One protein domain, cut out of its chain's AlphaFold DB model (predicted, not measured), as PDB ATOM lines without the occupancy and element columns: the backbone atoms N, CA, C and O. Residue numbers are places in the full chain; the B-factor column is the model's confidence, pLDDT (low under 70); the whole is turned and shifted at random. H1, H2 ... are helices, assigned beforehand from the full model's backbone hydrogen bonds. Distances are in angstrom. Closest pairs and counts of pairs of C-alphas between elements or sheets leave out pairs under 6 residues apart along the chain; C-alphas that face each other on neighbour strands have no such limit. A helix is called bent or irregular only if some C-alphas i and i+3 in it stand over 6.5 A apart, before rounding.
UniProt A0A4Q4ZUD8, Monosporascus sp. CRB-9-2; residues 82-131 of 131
ATOM      1  N   GLY A  82     197.961 150.457 262.068       75.38
ATOM      2  CA  GLY A  82     196.596 150.045 261.732       75.38
ATOM      3  C   GLY A  82     195.509 151.025 262.173       75.38
ATOM      4  O   GLY A  82     194.370 150.847 261.756       75.38
ATOM      5  N   ASP A  83     195.843 152.079 262.920       79.56
ATOM      6  CA  ASP A  83     194.840 152.997 263.472       79.56
ATOM      7  C   ASP A  83     194.115 153.806 262.407       79.56
ATOM      8  O   ASP A  83     192.923 154.005 262.552       79.56
ATOM      9  N   PHE A  84     194.751 154.165 261.285       75.56
ATOM     10  CA  PHE A  84     194.008 154.724 260.143       75.56
ATOM     11  C   PHE A  84     192.847 153.806 259.718       75.56
ATOM     12  O   PHE A  84     191.755 154.272 259.408       75.56
ATOM     13  N   GLY A  85     193.064 152.487 259.743       73.38
ATOM     14  CA  GLY A  85     192.012 151.516 259.469       73.38
ATOM     15  C   GLY A  85     190.897 151.576 260.509       73.38
ATOM     16  O   GLY A  85     189.735 151.697 260.151       73.38
ATOM     17  N   TRP A  86     191.246 151.562 261.791       72.69
ATOM     18  CA  TRP A  86     190.256 151.551 262.867       72.69
ATOM     19  C   TRP A  86     189.511 152.881 263.015       72.69
ATOM     20  O   TRP A  86     188.293 152.903 263.073       72.69
ATOM     21  N   THR A  87     190.207 154.014 263.050       73.25
ATOM     22  CA  THR A  87     189.582 155.307 263.358       73.25
ATOM     23  C   THR A  87     188.967 155.978 262.137       73.25
ATOM     24  O   THR A  87     187.945 156.649 262.276       73.25
ATOM     25  N   ALA A  88     189.551 155.813 260.946       71.62
ATOM     26  CA  ALA A  88     189.016 156.429 259.733       71.62
ATOM     27  C   ALA A  88     188.124 155.482 258.912       71.62
ATOM     28  O   ALA A  88     187.126 155.950 258.359       71.62
ATOM     29  N   LEU A  89     188.416 154.173 258.840       70.81
ATOM     30  CA  LEU A  89     187.608 153.245 258.027       70.81
ATOM     31  C   LEU A  89     186.419 152.617 258.771       70.81
ATOM     32  O   LEU A  89     185.422 152.343 258.102       70.81
ATOM     33  N   ASP A  90     186.441 152.437 260.100       67.69
ATOM     34  CA  ASP A  90     185.236 151.947 260.807       67.69
ATOM     35  C   ASP A  90     184.096 152.964 260.699       67.69
ATOM     36  O   ASP A  90     182.973 152.601 260.355       67.69
ATOM     37  N   ASN A  91     184.396 154.259 260.856       67.50
ATOM     38  CA  ASN A  91     183.416 155.321 260.621       67.50
ATOM     39  C   ASN A  91     182.891 155.295 259.173       67.50
ATOM     40  O   ASN A  91     181.695 155.434 258.929       67.50
ATOM     41  N   GLY A  92     183.770 155.051 258.196       70.56
ATOM     42  CA  GLY A  92     183.367 154.872 256.799       70.56
ATOM     43  C   GLY A  92     182.460 153.656 256.585       70.56
ATOM     44  O   GLY A  92     181.529 153.719 255.783       70.56
ATOM     45  N   THR A  93     182.691 152.567 257.316       76.25
ATOM     46  CA  THR A  93     181.882 151.344 257.249       76.25
ATOM     47  C   THR A  93     180.489 151.576 257.824       76.25
ATOM     48  O   THR A  93     179.503 151.187 257.200       76.25
ATOM     49  N   ASP A  94     180.381 152.268 258.955       74.88
ATOM     50  CA  ASP A  94     179.089 152.641 259.533       74.88
ATOM     51  C   ASP A  94     178.343 153.650 258.655       74.88
ATOM     52  O   ASP A  94     177.165 153.450 258.360       74.88
ATOM     53  N   ALA A  95     179.033 154.665 258.125       78.62
ATOM     54  CA  ALA A  95     178.454 155.619 257.179       78.62
ATOM     55  C   ALA A  95     177.979 154.945 255.881       78.62
ATOM     56  O   ALA A  95     176.932 155.300 255.338       78.62
ATOM     57  N   TRP A  96     178.711 153.949 255.381       83.19
ATOM     58  CA  TRP A  96     178.282 153.128 254.251       83.19
ATOM     59  C   TRP A  96     177.045 152.296 254.596       83.19
ATOM     60  O   TRP A  96     176.074 152.246 253.841       83.19
ATOM     61  N   ASN A  97     177.066 151.657 255.757       82.81
ATOM     62  CA  ASN A  97     175.994 150.792 256.208       82.81
ATOM     63  C   ASN A  97     174.688 151.557 256.465       82.81
ATOM     64  O   ASN A  97     173.622 151.069 256.099       82.81
ATOM     65  N   ASP A  98     174.751 152.735 257.075       78.50
ATOM     66  CA  ASP A  98     173.561 153.529 257.389       78.50
ATOM     67  C   ASP A  98     173.150 154.420 256.220       78.50
ATOM     68  O   ASP A  98     171.973 154.480 255.873       78.50
ATOM     69  N   GLY A  99     174.122 155.060 255.570       85.62
ATOM     70  CA  GLY A  99     173.889 155.905 254.409       85.62
ATOM     71  C   GLY A  99     173.524 155.073 253.189       85.62
ATOM     72  O   GLY A  99     172.379 155.064 252.755       85.62
ATOM     73  N   PHE A 100     174.474 154.333 252.618       88.81
ATOM     74  CA  PHE A 100     174.220 153.651 251.351       88.81
ATOM     75  C   PHE A 100     173.179 152.534 251.461       88.81
ATOM     76  O   PHE A 100     172.236 152.525 250.672       88.81
ATOM     77  N   LEU A 101     173.311 151.584 252.401       90.19
ATOM     78  CA  LEU A 101     172.336 150.482 252.473       90.19
ATOM     79  C   LEU A 101     170.953 150.982 252.908       90.19
ATOM     80  O   LEU A 101     169.948 150.497 252.383       90.19
ATOM     81  N   GLY A 102     170.905 151.953 253.825       88.75
ATOM     82  CA  GLY A 102     169.668 152.609 254.245       88.75
ATOM     83  C   GLY A 102     168.968 153.310 253.086       88.75
ATOM     84  O   GLY A 102     167.819 152.985 252.779       88.75
ATOM     85  N   GLU A 103     169.668 154.196 252.376       91.31
ATOM     86  CA  GLU A 103     169.109 154.921 251.230       91.31
ATOM     87  C   GLU A 103     168.738 153.987 250.071       91.31
ATOM     88  O   GLU A 103     167.698 154.165 249.438       91.31
ATOM     89  N   CYS A 104     169.519 152.930 249.825       92.25
ATOM     90  CA  CYS A 104     169.179 151.919 248.823       92.25
ATOM     91  C   CYS A 104     167.852 151.227 249.179       92.25
ATOM     92  O   CYS A 104     166.969 151.098 248.331       92.25
ATOM     93  N   ILE A 105     167.660 150.820 250.439       90.75
ATOM     94  CA  ILE A 105     166.393 150.217 250.876       90.75
ATOM     95  C   ILE A 105     165.235 151.220 250.780       90.75
ATOM     96  O   ILE A 105     164.168 150.845 250.284       90.75
ATOM     97  N   ASN A 106     165.443 152.480 251.175       90.69
ATOM     98  CA  ASN A 106     164.432 153.541 251.094       90.69
ATOM     99  C   ASN A 106     163.997 153.840 249.652       90.69
ATOM    100  O   ASN A 106     162.813 154.070 249.406       90.69
ATOM    101  N   ALA A 107     164.922 153.778 248.690       93.25
ATOM    102  CA  ALA A 107     164.623 153.954 247.269       93.25
ATOM    103  C   ALA A 107     163.705 152.847 246.709       93.25
ATOM    104  O   ALA A 107     163.048 153.030 245.685       93.25
ATOM    105  N   GLY A 108     163.619 151.699 247.386       91.25
ATOM    106  CA  GLY A 108     162.710 150.614 247.044       91.25
ATOM    107  C   GLY A 108     163.192 149.721 245.896       91.25
ATOM    108  O   GLY A 108     164.149 150.001 245.176       91.25
ATOM    109  N   ARG A 109     162.497 148.592 245.717       91.25
ATOM    110  CA  ARG A 109     162.878 147.497 244.796       91.25
ATOM    111  C   ARG A 109     162.982 147.881 243.316       91.25
ATOM    112  O   ARG A 109     163.587 147.140 242.548       91.25
ATOM    113  N   GLU A 110     162.352 148.982 242.916       93.25
ATOM    114  CA  GLU A 110     162.384 149.482 241.535       93.25
ATOM    115  C   GLU A 110     163.661 150.281 241.245       93.25
ATOM    116  O   GLU A 110     164.075 150.381 240.092       93.25
ATOM    117  N   HIS A 111     164.316 150.800 242.290       93.69
ATOM    118  CA  HIS A 111     165.478 151.682 242.180       93.69
ATOM    119  C   HIS A 111     166.741 151.116 242.849       93.69
ATOM    120  O   HIS A 111     167.842 151.571 242.557       93.69
ATOM    121  N   CYS A 112     166.613 150.084 243.690       92.81
ATOM    122  CA  CYS A 112     167.722 149.419 244.366       92.81
ATOM    123  C   CYS A 112     167.616 147.891 244.266       92.81
ATOM    124  O   CYS A 112     166.673 147.271 244.763       92.81
ATOM    125  N   VAL A 113     168.643 147.254 243.693       91.69
ATOM    126  CA  VAL A 113     168.717 145.784 243.574       91.69
ATOM    127  C   VAL A 113     168.834 145.087 244.935       91.69
ATOM    128  O   VAL A 113     168.312 143.989 245.113       91.69
ATOM    129  N   LEU A 114     169.459 145.735 245.923       90.75
ATOM    130  CA  LEU A 114     169.603 145.192 247.279       90.75
ATOM    131  C   LEU A 114     168.278 145.194 248.061       90.75
ATOM    132  O   LEU A 114     168.141 144.442 249.022       90.75
ATOM    133  N   ALA A 115     167.289 145.979 247.620       91.38
ATOM    134  CA  ALA A 115     165.945 146.017 248.191       91.38
ATOM    135  C   ALA A 115     165.024 144.915 247.630       91.38
ATOM    136  O   ALA A 115     163.864 144.801 248.042       91.38
ATOM    137  N   GLN A 116     165.503 144.093 246.687       89.62
ATOM    138  CA  GLN A 116     164.714 142.979 246.171       89.62
ATOM    139  C   GLN A 116     164.502 141.903 247.252       89.62
ATOM    140  O   GLN A 116     165.453 141.517 247.935       89.62
ATOM    141  N   PRO A 117     163.273 141.371 247.408       85.81
ATOM    142  CA  PRO A 117     162.992 140.335 248.394       85.81
ATOM    143  C   PRO A 117     163.863 139.090 248.194       85.81
ATOM    144  O   PRO A 117     163.923 138.534 247.098       85.81
ATOM    145  N   ARG A 118     164.464 138.580 249.274       82.38
ATOM    146  CA  ARG A 118     165.106 137.255 249.285       82.38
ATOM    147  C   ARG A 118     164.143 136.236 249.881       82.38
ATOM    148  O   ARG A 118     163.630 136.440 250.980       82.38
ATOM    149  N   ASN A 119     163.890 135.137 249.168       84.19
ATOM    150  CA  ASN A 119     162.927 134.098 249.568       84.19
ATOM    151  C   ASN A 119     161.540 134.675 249.918       84.19
ATOM    152  O   ASN A 119     160.943 134.312 250.932       84.19
ATOM    153  N   SER A 120     161.067 135.632 249.110       81.00
ATOM    154  CA  SER A 120     159.785 136.335 249.287       81.00
ATOM    155  C   SER A 120     159.646 137.137 250.589       81.00
ATOM    156  O   SER A 120     158.551 137.597 250.908       81.00
ATOM    157  N   LYS A 121     160.735 137.339 251.343       81.19
ATOM    158  CA  LYS A 121     160.745 138.168 252.552       81.19
ATOM    159  C   LYS A 121     161.336 139.548 252.252       81.19
ATOM    160  O   LYS A 121     162.355 139.621 251.560       81.19
ATOM    161  N   PRO A 122     160.760 140.628 252.811       80.50
ATOM    162  CA  PRO A 122     161.374 141.949 252.769       80.50
ATOM    163  C   PRO A 122     162.788 141.936 253.364       80.50
ATOM    164  O   PRO A 122     163.064 141.253 254.366       80.50
ATOM    165  N   VAL A 123     163.676 142.695 252.725       86.31
ATOM    166  CA  VAL A 123     165.057 142.917 253.161       86.31
ATOM    167  C   VAL A 123     165.090 144.141 254.078       86.31
ATOM    168  O   VAL A 123     164.386 145.115 253.836       86.31
ATOM    169  N   SER A 124     165.877 144.063 255.149       86.06
ATOM    170  CA  SER A 124     166.157 145.176 256.060       86.06
ATOM    171  C   SER A 124     167.660 145.423 256.103       86.06
ATOM    172  O   SER A 124     168.439 144.518 255.794       86.06
ATOM    173  N   VAL A 125     168.054 146.627 256.518       84.00
ATOM    174  CA  VAL A 125     169.462 147.024 256.646       84.00
ATOM    175  C   VAL A 125     170.224 146.021 257.523       84.00
ATOM    176  O   VAL A 125     171.241 145.489 257.089       84.00
ATOM    177  N   ASP A 126     169.682 145.643 258.685       83.88
ATOM    178  CA  ASP A 126     170.329 144.691 259.606       83.88
ATOM    179  C   ASP A 126     170.637 143.330 258.969       83.88
ATOM    180  O   ASP A 126     171.673 142.731 259.243       83.88
ATOM    181  N   LYS A 127     169.760 142.846 258.078       81.06
ATOM    182  CA  LYS A 127     169.977 141.579 257.360       81.06
ATOM    183  C   LYS A 127     171.050 141.689 256.281       81.06
ATOM    184  O   LYS A 127     171.599 140.665 255.892       81.06
ATOM    185  N   LEU A 128     171.286 142.887 255.745       80.06
ATOM    186  CA  LEU A 128     172.357 143.135 254.778       80.06
ATOM    187  C   LEU A 128     173.709 143.293 255.474       80.06
ATOM    188  O   LEU A 128     174.703 142.826 254.933       80.06
ATOM    189  N   LYS A 129     173.739 143.881 256.678       77.81
ATOM    190  CA  LYS A 129     174.962 144.004 257.491       77.81
ATOM    191  C   LYS A 129     175.462 142.659 258.040       77.81
ATOM    192  O   LYS A 129     176.629 142.539 258.382       77.81
ATOM    193  N   SER A 130     174.587 141.656 258.158       68.44
ATOM    194  CA  SER A 130     174.895 140.350 258.761       68.44
ATOM    195  C   SER A 130     175.446 139.295 257.786       68.44
ATOM    196  O   SER A 130     175.405 138.108 258.119       68.44
ATOM    197  N   VAL A 131     175.847 139.680 256.568       56.50
ATOM    198  CA  VAL A 131     176.307 138.764 255.500       56.50
ATOM    199  C   VAL A 131     177.817 138.832 255.342       56.50
ATOM    200  O   VAL A 131     178.348 139.961 255.371       56.50
TER     201      VAL A 131
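This is residues 82 to 131 of the 131 residues of a protein of Monosporascus sp. CRB-9-2 (UniProt A0A4Q4ZUD8). One long helix, H1, makes the long axis, and its first part, residues 83 to 93, sticks out free as an arm. From the other end of H1 a long link loops away and folds back, and the short helix H2 packs on the later part of H1, at residues 97 to 105. The printed part has 50 residues with two named helices, H1 then H2, and no named strand; the class is all helix. The whole is loose, with a radius of gyration of the C-alphas of 13.0 A, and the C-alphas span 41 by 19 by 12 A.

H1, residues 83 to 107, has a kink of 27 degrees near residue 90. It is neither bent nor irregular, but only just: C-alphas 87 and 90 are 6.1 A apart. H2, residues 125 to 129, touches H1, which meets it with residues 97 to 105 alone. The closest C-alphas of the two are those of Gly 102 and Val 125, 6.1 A apart, and their centres are 12.1 A apart. In H2 every O i to N i+4 pair is within hydrogen-bond range; in H1 18 of 21 are.

H1 begins at C-alpha 83, at (194.840, 152.997, 263.472), and ends at C-alpha 107, at (164.623, 153.954, 247.269), a length of 34.3 A. H2 measures 6.3 A from first to last C-alpha and ends at C-alpha 129, at (174.962, 144.004, 257.491).

The two C-alphas farthest apart are those of Asp 83 and Ser 120, at 41.3 A. Residues 82 to 93 stand free; the body without them spans 28 by 21 by 10 A. The link from H1 to H2, residues 108 to 124, is long and holds no named element. The printed part has no cut and ends at the chain's last residue, Val 131. The mean pLDDT of the printed part is 82.2, with residues 90 to 91 and 130 to 131 under 70.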